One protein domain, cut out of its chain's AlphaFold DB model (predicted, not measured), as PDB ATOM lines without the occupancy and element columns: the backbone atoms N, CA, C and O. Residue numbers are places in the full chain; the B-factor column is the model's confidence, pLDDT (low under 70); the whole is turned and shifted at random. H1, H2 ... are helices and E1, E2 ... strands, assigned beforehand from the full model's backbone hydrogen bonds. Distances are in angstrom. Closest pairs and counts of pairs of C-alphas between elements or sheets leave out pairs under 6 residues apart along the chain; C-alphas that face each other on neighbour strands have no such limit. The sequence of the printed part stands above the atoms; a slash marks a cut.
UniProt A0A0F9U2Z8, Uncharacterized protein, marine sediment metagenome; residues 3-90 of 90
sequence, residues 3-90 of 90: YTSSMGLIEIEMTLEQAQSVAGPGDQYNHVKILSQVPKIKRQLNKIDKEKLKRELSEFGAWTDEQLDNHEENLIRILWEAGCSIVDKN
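What this domain is: This is residues 3 to 90 of the 90 residues of an uncharacterized protein of marine sediment metagenome (UniProt A0A0F9U2Z8). One long helix, H6, runs through the middle of the domain, with short pieces set round it: H4 packs on its first part, H2 crosses it at about a right angle, and H1 packs on its last part. H5 sits by H4, H3 follows H2 at a corner, and the short strand E1 passes near both H3 and H6. The printed part has 88 residues with one named strand and then six named helices, in the order E1, H1, H2, H3, H4, H5, H6; the class is mostly helix. It is compact, with a radius of gyration of the C-alphas of 12.0 A, and a rounded outline spanning 32 by 26 by 23 A.

Where its parts are: H6, residues 71 to 88, is the longest helix, 25.6 A from C-alpha 71 at (108.732, 199.569, 171.541) to C-alpha 88 at (84.660, 192.510, 176.591). H4 is residues 50 to 58, 12.2 A long, and H2 is residues 29 to 36, 10.4 A. H3 is residues 39 to 45, 9.9 A. H1 is residues 16 to 20 and H5 is residues 65 to 68. E1, residues 11 to 13, begins at C-alpha 11 at (100.292, 188.347, 180.005).

How they stand to each other: H6 is the hub, touching three helices. With residues 82 to 87 alone it touches H1, the closest C-alphas being those of Ala 19 and Gly 83, 4.0 A apart. With residues 76 to 80 alone it touches H2, about perpendicular at 89 degrees, closest at the C-alphas of Val 32 and Trp 80, 6.1 A. With residues 71 to 78 alone it touches H4, at a steep tilt of 54 degrees, the same way; the closest C-alphas are those of Lys 50 and His 71, 5.9 A. H4 touches H5, closest at the C-alphas of Lys 54 and Leu 68, 5.7 A. H2 and H3 only just touch, with 3 pairs of C-alphas within 8 A, and only at the corner by their link; Ser 36 and Lys 42 have the closest C-alphas, 5.3 A apart. E1 pairs with no named strand, but residues 3 to 4 pair with its residues 11 to 12, antiparallel. Its closest C-alpha pair with H3 is Ile 12 and Gln 44, 6.8 A, and with H6 Ile 12 and Ala 82, 6.9 A. Every O i to N i+4 pair is within hydrogen-bond range in H1, H2, H3, H4 and H6; H5 is too short for such a pair.

The domain as a whole: The two C-alphas farthest apart are those of Glu 66 and Asn 90, 34.2 A. The printed part has no cut and no long link. Its mean pLDDT is 96.1, and no printed residue is under 70.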
ATOM      1  N   TYR A   3      94.798 189.175 181.409       97.56
ATOM      2  CA  TYR A   3      94.799 189.150 179.963       97.56
ATOM      3  C   TYR A   3      95.949 188.254 179.491       97.56
ATOM      4  O   TYR A   3      97.051 188.341 180.037       97.56
ATOM      5  N   THR A   4      95.685 187.449 178.464       97.31
ATOM      6  CA  THR A   4      96.674 186.661 177.726       97.31
ATOM      7  C   THR A   4      96.502 187.007 176.255       97.31
ATOM      8  O   THR A   4      95.373 186.968 175.753       97.31
ATOM      9  N   SER A   5      97.599 187.360 175.589       95.69
ATOM     10  CA  SER A   5      97.576 187.771 174.188       95.69
ATOM     11  C   SER A   5      97.186 186.651 173.238       95.69
ATOM     12  O   SER A   5      97.174 185.477 173.612       95.69
ATOM     13  N   SER A   6      96.842 187.014 172.002       91.69
ATOM     14  CA  SER A   6      96.326 186.074 171.005       91.69
ATOM     15  C   SER A   6      97.297 184.918 170.741       91.69
ATOM     16  O   SER A   6      96.870 183.772 170.609       91.69
ATOM     17  N   MET A   7      98.606 185.190 170.770       93.19
ATOM     18  CA  MET A   7      99.647 184.170 170.620       93.19
ATOM     19  C   MET A   7     100.126 183.571 171.952       93.19
ATOM     20  O   MET A   7     101.049 182.755 171.962       93.19
ATOM     21  N   GLY A   8      99.560 183.988 173.088       94.62
ATOM     22  CA  GLY A   8      99.979 183.550 174.422       94.62
ATOM     23  C   GLY A   8     101.382 184.015 174.828       94.62
ATOM     24  O   GLY A   8     101.996 183.419 175.711       94.62
ATOM     25  N   LEU A   9     101.923 185.045 174.170       93.06
ATOM     26  CA  LEU A   9     103.285 185.534 174.411       93.06
ATOM     27  C   LEU A   9     103.358 186.581 175.523       93.06
ATOM     28  O   LEU A   9     104.433 186.788 176.095       93.06
ATOM     29  N   ILE A  10     102.243 187.260 175.791       97.50
ATOM     30  CA  ILE A  10     102.165 188.387 176.711       97.50
ATOM     31  C   ILE A  10     101.013 188.156 177.673       97.50
ATOM     32  O   ILE A  10      99.893 187.853 177.269       97.50
ATOM     33  N   GLU A  11     101.295 188.362 178.954       97.81
ATOM     34  CA  GLU A  11     100.292 188.347 180.005       97.81
ATOM     35  C   GLU A  11     100.348 189.657 180.781       97.81
ATOM     36  O   GLU A  11     101.425 190.141 181.144       97.81
ATOM     37  N   ILE A  12      99.177 190.242 181.029       98.06
ATOM     38  CA  ILE A  12      99.045 191.479 181.797       98.06
ATOM     39  C   ILE A  12      97.962 191.281 182.847       98.06
ATOM     40  O   ILE A  12      96.809 190.967 182.545       98.06
ATOM     41  N   GLU A  13      98.333 191.505 184.100       98.38
ATOM     42  CA  GLU A  13      97.404 191.516 185.212       98.38
ATOM     43  C   GLU A  13      96.953 192.946 185.525       98.38
ATOM     44  O   GLU A  13      97.771 193.813 185.866       98.38
ATOM     45  N   MET A  14      95.641 193.174 185.499       97.62
ATOM     46  CA  MET A  14      95.021 194.421 185.952       97.62
ATOM     47  C   MET A  14      93.637 194.181 186.571       97.62
ATOM     48  O   MET A  14      93.052 193.100 186.460       97.62
ATOM     49  N   THR A  15      93.128 195.166 187.304       98.06
ATOM     50  CA  THR A  15      91.764 195.152 187.863       98.06
ATOM     51  C   THR A  15      90.725 195.510 186.794       98.06
ATOM     52  O   THR A  15      91.085 196.017 185.733       98.06
ATOM     53  N   LEU A  16      89.438 195.266 187.071       97.38
ATOM     54  CA  LEU A  16      88.359 195.630 186.138       97.38
ATOM     55  C   LEU A  16      88.283 197.144 185.959       97.38
ATOM     56  O   LEU A  16      88.208 197.621 184.837       97.38
ATOM     57  N   GLU A  17      88.404 197.886 187.057       97.25
ATOM     58  CA  GLU A  17      88.432 199.349 187.054       97.25
ATOM     59  C   GLU A  17      89.576 199.897 186.184       97.25
ATOM     60  O   GLU A  17      89.374 200.798 185.372       97.25
ATOM     61  N   GLN A  18      90.773 199.309 186.282       97.75
ATOM     62  CA  GLN A  18      91.904 199.687 185.429       97.75
ATOM     63  C   GLN A  18      91.630 199.406 183.948       97.75
ATOM     64  O   GLN A  18      91.921 200.260 183.115       97.75
ATOM     65  N   ALA A  19      91.049 198.254 183.617       97.69
ATOM     66  CA  ALA A  19      90.698 197.920 182.239       97.69
ATOM     67  C   ALA A  19      89.635 198.880 181.672       97.69
ATOM     68  O   ALA A  19      89.802 199.435 180.588       97.69
ATOM     69  N   GLN A  20      88.591 199.169 182.452       96.56
ATOM     70  CA  GLN A  20      87.546 200.130 182.091       96.56
ATOM     71  C   GLN A  20      88.090 201.548 181.888       96.56
ATOM     72  O   GLN A  20      87.584 202.277 181.039       96.56
ATOM     73  N   SER A  21      89.151 201.933 182.606       96.12
ATOM     74  CA  SER A  21      89.772 203.257 182.458       96.12
ATOM     75  C   SER A  21      90.425 203.507 181.094       96.12
ATOM     76  O   SER A  21      90.702 204.662 180.777       96.12
ATOM     77  N   VAL A  22      90.671 202.457 180.297       96.38
ATOM     78  CA  VAL A  22      91.331 202.546 178.981       96.38
ATOM     79  C   VAL A  22      90.488 202.024 177.813       96.38
ATOM     80  O   VAL A  22      90.824 202.293 176.665       96.38
ATOM     81  N   ALA A  23      89.392 201.311 178.082       93.50
ATOM     82  CA  ALA A  23      88.517 200.709 177.069       93.50
ATOM     83  C   ALA A  23      87.363 201.634 176.611       93.50
ATOM     84  O   ALA A  23      86.318 201.170 176.159       93.50
ATOM     85  N   GLY A  24      87.511 202.953 176.774       86.06
ATOM     86  CA  GLY A  24      86.496 203.932 176.370       86.06
ATOM     87  C   GLY A  24      86.429 204.161 174.849       86.06
ATOM     88  O   GLY A  24      87.380 203.855 174.131       86.06
ATOM     89  N   PRO A  25      85.333 204.744 174.328       84.38
ATOM     90  CA  PRO A  25      85.242 205.120 172.917       84.38
ATOM     91  C   PRO A  25      86.192 206.280 172.572       84.38
ATOM     92  O   PRO A  25      86.462 207.147 173.402       84.38
ATOM     93  N   GLY A  26      86.647 206.350 171.319       84.31
ATOM     94  CA  GLY A  26      87.503 207.437 170.825       84.31
ATOM     95  C   GLY A  26      88.990 207.264 171.153       84.31
ATOM     96  O   GLY A  26      89.456 206.153 171.395       84.31
ATOM     97  N   ASP A  27      89.749 208.363 171.116       86.94
ATOM     98  CA  ASP A  27      91.188 208.345 171.399       86.94
ATOM     99  C   ASP A  27      91.452 208.215 172.908       86.94
ATOM    100  O   ASP A  27      91.307 209.168 173.676       86.94
ATOM    101  N   GLN A  28      91.847 207.012 173.324       93.19
ATOM    102  CA  GLN A  28      92.160 206.670 174.714       93.19
ATOM    103  C   GLN A  28      93.656 206.752 175.038       93.19
ATOM    104  O   GLN A  28      94.080 206.376 176.132       93.19
ATOM    105  N   TYR A  29      94.483 207.265 174.127       93.56
ATOM    106  CA  TYR A  29      95.937 207.219 174.246       93.56
ATOM    107  C   TYR A  29      96.471 207.800 175.565       93.56
ATOM    108  O   TYR A  29      97.314 207.192 176.231       93.56
ATOM    109  N   ASN A  30      95.939 208.947 175.999       95.94
ATOM    110  CA  ASN A  30      96.346 209.579 177.258       95.94
ATOM    111  C   ASN A  30      95.971 208.742 178.488       95.94
ATOM    112  O   ASN A  30      96.761 208.654 179.429       95.94
ATOM    113  N   HIS A  31      94.807 208.090 178.477       96.94
ATOM    114  CA  HIS A  31      94.379 207.209 179.564       96.94
ATOM    115  C   HIS A  31      95.306 206.001 179.685       96.94
ATOM    116  O   HIS A  31      95.785 205.680 180.775       96.94
ATOM    117  N   VAL A  32      95.650 205.392 178.549       97.69
ATOM    118  CA  VAL A  32      96.574 204.256 178.499       97.69
ATOM    119  C   VAL A  32      97.973 204.673 178.959       97.69
ATOM    120  O   VAL A  32      98.611 203.950 179.725       97.69
ATOM    121  N   LYS A  33      98.440 205.872 178.582       97.69
ATOM    122  CA  LYS A  33      99.703 206.434 179.086       97.69
ATOM    123  C   LYS A  33      99.707 206.654 180.594       97.69
ATOM    124  O   LYS A  33     100.719 206.391 181.235       97.69
ATOM    125  N   ILE A  34      98.607 207.125 181.176       97.75
ATOM    126  CA  ILE A  34      98.501 207.284 182.631       97.75
ATOM    127  C   ILE A  34      98.548 205.910 183.308       97.75
ATOM    128  O   ILE A  34      99.328 205.709 184.244       97.75
ATOM    129  N   LEU A  35      97.784 204.938 182.799       98.25
ATOM    130  CA  LEU A  35      97.774 203.578 183.334       98.25
ATOM    131  C   LEU A  35      99.150 202.904 183.222       98.25
ATOM    132  O   LEU A  35      99.570 202.216 184.155       98.25
ATOM    133  N   SER A  36      99.895 203.145 182.138       98.25
ATOM    134  CA  SER A  36     101.233 202.572 181.935       98.25
ATOM    135  C   SER A  36     102.251 203.022 182.987       98.25
ATOM    136  O   SER A  36     103.233 202.318 183.230       98.25
ATOM    137  N   GLN A  37     102.007 204.148 183.668       98.31
ATOM    138  CA  GLN A  37     102.851 204.629 184.764       98.31
ATOM    139  C   GLN A  37     102.486 204.051 186.134       98.31
ATOM    140  O   GLN A  37     103.278 204.181 187.072       98.31
ATOM    141  N   VAL A  38     101.341 203.372 186.278       98.31
ATOM    142  CA  VAL A  38     100.963 202.723 187.542       98.31
ATOM    143  C   VAL A  38     102.020 201.671 187.902       98.31
ATOM    144  O   VAL A  38     102.291 200.795 187.080       98.31
ATOM    145  N   PRO A  39     102.602 201.670 189.121       98.44
ATOM    146  CA  PRO A  39     103.796 200.872 189.427       98.44
ATOM    147  C   PRO A  39     103.692 199.379 189.088       98.44
ATOM    148  O   PRO A  39     104.643 198.791 188.570       98.44
ATOM    149  N   LYS A  40     102.534 198.752 189.345       98.19
ATOM    150  CA  LYS A  40     102.298 197.338 189.006       98.19
ATOM    151  C   LYS A  40     102.243 197.114 187.490       98.19
ATOM    152  O   LYS A  40     102.824 196.141 187.022       98.19
ATOM    153  N   ILE A  41     101.587 197.998 186.739       98.50
ATOM    154  CA  ILE A  41     101.495 197.924 185.274       98.50
ATOM    155  C   ILE A  41     102.865 198.187 184.655       98.50
ATOM    156  O   ILE A  41     103.380 197.330 183.948       98.50
ATOM    157  N   LYS A  42     103.518 199.291 185.029       98.62
ATOM    158  CA  LYS A  42     104.862 199.654 184.564       98.62
ATOM    159  C   LYS A  42     105.866 198.516 184.735       98.62
ATOM    160  O   LYS A  42     106.613 198.190 183.819       98.62
ATOM    161  N   ARG A  43     105.862 197.859 185.900       98.50
ATOM    162  CA  ARG A  43     106.741 196.712 186.174       98.50
ATOM    163  C   ARG A  43     106.451 195.505 185.279       98.50
ATOM    164  O   ARG A  43     107.375 194.746 185.010       98.50
ATOM    165  N   GLN A  44     105.198 195.284 184.884       98.56
ATOM    166  CA  GLN A  44     104.835 194.219 183.945       98.56
ATOM    167  C   GLN A  44     105.267 194.586 182.524       98.56
ATOM    168  O   GLN A  44     105.957 193.794 181.895       98.56
ATOM    169  N   LEU A  45     104.970 195.810 182.074       98.38
ATOM    170  CA  LEU A  45     105.363 196.318 180.757       98.38
ATOM    171  C   LEU A  45     106.880 196.269 180.540       98.38
ATOM    172  O   LEU A  45     107.333 195.780 179.516       98.38
ATOM    173  N   ASN A  46     107.670 196.661 181.542       98.19
ATOM    174  CA  ASN A  46     109.137 196.613 181.479       98.19
ATOM    175  C   ASN A  46     109.722 195.195 181.316       98.19
ATOM    176  O   ASN A  46     110.922 195.062 181.092       98.19
ATOM    177  N   LYS A  47     108.922 194.137 181.500       98.12
ATOM    178  CA  LYS A  47     109.348 192.741 181.303       98.12
ATOM    179  C   LYS A  47     108.986 192.199 179.924       98.12
ATOM    180  O   LYS A  47     109.390 191.084 179.602       98.12
ATOM    181  N   ILE A  48     108.189 192.933 179.152       98.12
ATOM    182  CA  ILE A  48     107.754 192.494 177.833       98.12
ATOM    183  C   ILE A  48     108.932 192.637 176.871       98.12
ATOM    184  O   ILE A  48     109.502 193.713 176.717       98.12
ATOM    185  N   ASP A  49     109.295 191.534 176.226       98.06
ATOM    186  CA  ASP A  49     110.337 191.527 175.206       98.06
ATOM    187  C   ASP A  49     109.871 192.263 173.941       98.06
ATOM    188  O   ASP A  49     108.742 192.074 173.477       98.06
ATOM    189  N   LYS A  50     110.755 193.092 173.374       97.62
ATOM    190  CA  LYS A  50     110.440 193.923 172.208       97.62
ATOM    191  C   LYS A  50     110.038 193.097 170.992       97.62
ATOM    192  O   LYS A  50     109.050 193.437 170.347       97.62
ATOM    193  N   GLU A  51     110.776 192.034 170.694       97.19
ATOM    194  CA  GLU A  51     110.561 191.239 169.486       97.19
ATOM    195  C   GLU A  51     109.301 190.384 169.609       97.19
ATOM    196  O   GLU A  51     108.514 190.299 168.666       97.19
ATOM    197  N   LYS A  52     109.040 189.823 170.798       97.31
ATOM    198  CA  LYS A  52     107.766 189.140 171.077       97.31
ATOM    199  C   LYS A  52     106.572 190.074 170.915       97.31
ATOM    200  O   LYS A  52     105.582 189.683 170.307       97.31
ATOM    201  N   LEU A  53     106.673 191.297 171.429       97.94
ATOM    202  CA  LEU A  53     105.605 192.286 171.332       97.94
ATOM    203  C   LEU A  53     105.379 192.776 169.905       97.94
ATOM    204  O   LEU A  53     104.234 192.876 169.475       97.94
ATOM    205  N   LYS A  54     106.454 193.053 169.164       97.31
ATOM    206  CA  LYS A  54     106.364 193.401 167.744       97.31
ATOM    207  C   LYS A  54     105.658 192.293 166.962       97.31
ATOM    208  O   LYS A  54     104.723 192.583 166.224       97.31
ATOM    209  N   ARG A  55     106.066 191.037 167.174       96.25
ATOM    210  CA  ARG A  55     105.452 189.870 166.535       96.25
ATOM    211  C   ARG A  55     103.968 189.746 166.876       96.25
ATOM    212  O   ARG A  55     103.161 189.609 165.968       96.25
ATOM    213  N   GLU A  56     103.608 189.854 168.152       96.12
ATOM    214  CA  GLU A  56     102.205 189.822 168.583       96.12
ATOM    215  C   GLU A  56     101.382 190.911 167.883       96.12
ATOM    216  O   GLU A  56     100.348 190.625 167.291       96.12
ATOM    217  N   LEU A  57     101.860 192.159 167.893       96.69
ATOM    218  CA  LEU A  57     101.132 193.282 167.302       96.69
ATOM    219  C   LEU A  57     101.046 193.214 165.769       96.69
ATOM    220  O   LEU A  57     100.091 193.743 165.197       96.69
ATOM    221  N   SER A  58     102.000 192.561 165.097       95.81
ATOM    222  CA  SER A  58     101.950 192.385 163.639       95.81
ATOM    223  C   SER A  58     100.809 191.477 163.171       95.81
ATOM    224  O   SER A  58     100.275 191.704 162.088       95.81
ATOM    225  N   GLU A  59     100.362 190.521 163.995       94.00
ATOM    226  CA  GLU A  59      99.261 189.607 163.639       94.00
ATOM    227  C   GLU A  59      97.924 190.342 163.448       94.00
ATOM    228  O   GLU A  59      97.060 189.895 162.698       94.00
ATOM    229  N   PHE A  60      97.755 191.509 164.078       91.25
ATOM    230  CA  PHE A  60      96.543 192.319 163.942       91.25
ATOM    231  C   PHE A  60      96.458 193.056 162.595       91.25
ATOM    232  O   PHE A  60      95.385 193.534 162.234       91.25
ATOM    233  N   GLY A  61      97.574 193.211 161.867       93.44
ATOM    234  CA  GLY A  61      97.623 193.924 160.583       93.44
ATOM    235  C   GLY A  61      97.276 195.421 160.646       93.44
ATOM    236  O   GLY A  61      97.048 196.042 159.609       93.44
ATOM    237  N   ALA A  62      97.211 196.008 161.845       93.56
ATOM    238  CA  ALA A  62      96.762 197.385 162.069       93.56
ATOM    239  C   ALA A  62      97.887 198.439 162.001       93.56
ATOM    240  O   ALA A  62      97.600 199.636 161.953       93.56
ATOM    241  N   TRP A  63      99.153 198.014 162.009       95.25
ATOM    242  CA  TRP A  63     100.326 198.892 162.044       95.25
ATOM    243  C   TRP A  63     101.380 198.450 161.030       95.25
ATOM    244  O   TRP A  63     101.522 197.257 160.766       95.25
ATOM    245  N   THR A  64     102.131 199.409 160.484       96.44
ATOM    246  CA  THR A  64     103.269 199.116 159.599       96.44
ATOM    247  C   THR A  64     104.481 198.628 160.391       96.44
ATOM    248  O   THR A  64     104.593 198.879 161.595       96.44
ATOM    249  N   ASP A  65     105.432 197.987 159.713       95.12
ATOM    250  CA  ASP A  65     106.675 197.527 160.339       95.12
ATOM    251  C   ASP A  65     107.452 198.675 161.003       95.12
ATOM    252  O   ASP A  65     107.946 198.511 162.119       95.12
ATOM    253  N   GLU A  66     107.485 199.861 160.380       96.56
ATOM    254  CA  GLU A  66     108.135 201.048 160.948       96.56
ATOM    255  C   GLU A  66     107.424 201.532 162.215       96.56
ATOM    256  O   GLU A  66     108.065 201.936 163.188       96.56
ATOM    257  N   GLN A  67     106.089 201.482 162.241       96.44
ATOM    258  CA  GLN A  67     105.324 201.827 163.440       96.44
ATOM    259  C   GLN A  67     105.570 200.826 164.571       96.44
ATOM    260  O   GLN A  67     105.548 201.222 165.742       96.44
ATOM    261  N   LEU A  68     105.785 199.552 164.240       97.19
ATOM    262  CA  LEU A  68     106.052 198.484 165.198       97.19
ATOM    263  C   LEU A  68     107.509 198.450 165.688       97.19
ATOM    264  O   LEU A  68     107.799 197.754 166.661       97.19
ATOM    265  N   ASP A  69     108.422 199.224 165.102       97.00
ATOM    266  CA  ASP A  69     109.794 199.352 165.611       97.00
ATOM    267  C   ASP A  69     109.894 200.193 166.893       97.00
ATOM    268  O   ASP A  69     110.873 200.064 167.648       97.00
ATOM    269  N   ASN A  70     108.874 201.006 167.186       97.81
ATOM    270  CA  ASN A  70     108.783 201.779 168.420       97.81
ATOM    271  C   ASN A  70     108.210 200.926 169.565       97.81
ATOM    272  O   ASN A  70     106.999 200.748 169.705       97.81
ATOM    273  N   HIS A  71     109.107 200.423 170.416       97.94
ATOM    274  CA  HIS A  71     108.732 199.569 171.541       97.94
ATOM    275  C   HIS A  71     107.844 200.284 172.569       97.94
ATOM    276  O   HIS A  71     106.908 199.676 173.077       97.94
ATOM    277  N   GLU A  72     108.095 201.561 172.856       97.69
ATOM    278  CA  GLU A  72     107.316 202.302 173.852       97.69
ATOM    279  C   GLU A  72     105.862 202.472 173.405       97.69
ATOM    280  O   GLU A  72     104.944 202.228 174.185       97.69
ATOM    281  N   GLU A  73     105.639 202.793 172.130       97.69
ATOM    282  CA  GLU A  73     104.289 202.875 171.559       97.69
ATOM    283  C   GLU A  73     103.603 201.509 171.508       97.69
ATOM    284  O   GLU A  73     102.408 201.394 171.780       97.69
ATOM    285  N   ASN A  74     104.353 200.443 171.235       98.06
ATOM    286  CA  ASN A  74     103.818 199.086 171.292       98.06
ATOM    287  C   ASN A  74     103.345 198.695 172.697       98.06
ATOM    288  O   ASN A  74     102.322 198.022 172.824       98.06
ATOM    289  N   LEU A  75     104.047 199.129 173.751       98.44
ATOM    290  CA  LEU A  75     103.618 198.892 175.134       98.44
ATOM    291  C   LEU A  75     102.281 199.581 175.437       98.44
ATOM    292  O   LEU A  75     101.468 199.040 176.186       98.44
ATOM    293  N   ILE A  76     102.027 200.745 174.835       97.88
ATOM    294  CA  ILE A  76     100.726 201.420 174.921       97.88
ATOM    295  C   ILE A  76      99.659 200.617 174.166       97.88
ATOM    296  O   ILE A  76      98.599 200.344 174.722       97.88
ATOM    297  N   ARG A  77      99.946 200.170 172.939       97.00
ATOM    298  CA  ARG A  77      99.003 199.385 172.118       97.00
ATOM    299  C   ARG A  77      98.554 198.099 172.812       97.00
ATOM    300  O   ARG A  77      97.355 197.849 172.898       97.00
ATOM    301  N   ILE A  78      99.493 197.322 173.356       97.75
ATOM    302  CA  ILE A  78      99.156 196.064 174.038       97.75
ATOM    303  C   ILE A  78      98.441 196.295 175.369       97.75
ATOM    304  O   ILE A  78      97.579 195.509 175.746       97.75
ATOM    305  N   LEU A  79      98.753 197.382 176.085       98.19
ATOM    306  CA  LEU A  79      98.041 197.715 177.316       98.19
ATOM    307  C   LEU A  79      96.585 198.104 177.031       98.19
ATOM    308  O   LEU A  79      95.694 197.730 177.792       98.19
ATOM    309  N   TRP A  80      96.356 198.848 175.948       96.81
ATOM    310  CA  TRP A  80      95.015 199.195 175.492       96.81
ATOM    311  C   TRP A  80      94.216 197.948 175.107       96.81
ATOM    312  O   TRP A  80      93.123 197.746 175.632       96.81
ATOM    313  N   GLU A  81      94.786 197.082 174.268       96.00
ATOM    314  CA  GLU A  81      94.117 195.849 173.847       96.00
ATOM    315  C   GLU A  81      93.826 194.932 175.050       96.00
ATOM    316  O   GLU A  81      92.705 194.436 175.174       96.00
ATOM    317  N   ALA A  82      94.750 194.821 176.011       97.44
ATOM    318  CA  ALA A  82      94.525 194.067 177.241       97.44
ATOM    319  C   ALA A  82      93.336 194.603 178.055       97.44
ATOM    320  O   ALA A  82      92.558 193.822 178.611       97.44
ATOM    321  N   GLY A  83      93.179 195.929 178.118       97.50
ATOM    322  CA  GLY A  83      92.034 196.576 178.753       97.50
ATOM    323  C   GLY A  83      90.721 196.253 178.042       97.50
ATOM    324  O   GLY A  83      89.783 195.786 178.689       97.50
ATOM    325  N   CYS A  84      90.674 196.420 176.718       95.69
ATOM    326  CA  CYS A  84      89.502 196.080 175.905       95.69
ATOM    327  C   CYS A  84      89.115 194.602 176.057       95.69
ATOM    328  O   CYS A  84      87.974 194.301 176.382       95.69
ATOM    329  N   SER A  85      90.077 193.680 175.944       96.12
ATOM    330  CA  SER A  85      89.847 192.234 176.079       96.12
ATOM    331  C   SER A  85      89.270 191.849 177.442       96.12
ATOM    332  O   SER A  85      88.435 190.951 177.544       96.12
ATOM    333  N   ILE A  86      89.718 192.508 178.514       97.19
ATOM    334  CA  ILE A  86      89.191 192.282 179.860       97.19
ATOM    335  C   ILE A  86      87.759 192.806 179.989       97.19
ATOM    336  O   ILE A  86      86.933 192.118 180.590       97.19
ATOM    337  N   VAL A  87      87.471 193.995 179.452       96.56
ATOM    338  CA  VAL A  87      86.125 194.589 179.483       96.56
ATOM    339  C   VAL A  87      85.147 193.775 178.642       96.56
ATOM    340  O   VAL A  87      84.067 193.473 179.121       96.56
ATOM    341  N   ASP A  88      85.535 193.316 177.454       94.69
ATOM    342  CA  ASP A  88      84.660 192.510 176.591       94.69
ATOM    343  C   ASP A  88      84.273 191.157 177.216       94.69
ATOM    344  O   ASP A  88      83.249 190.568 176.867       94.69
ATOM    345  N   LYS A  89      85.093 190.641 178.139       91.62
ATOM    346  CA  LYS A  89      84.870 189.358 178.826       91.62
ATOM    347  C   LYS A  89      84.042 189.469 180.116       91.62
ATOM    348  O   LYS A  89      83.735 188.418 180.680       91.62
ATOM    349  N   ASN A  90      83.726 190.674 180.612       84.38
ATOM    350  CA  ASN A  90      83.057 190.896 181.908       84.38
ATOM    351  C   ASN A  90      81.880 191.865 181.799       84.38
ATOM    352  O   ASN A  90      80.817 191.532 182.365       84.38
TER     353      ASN A  90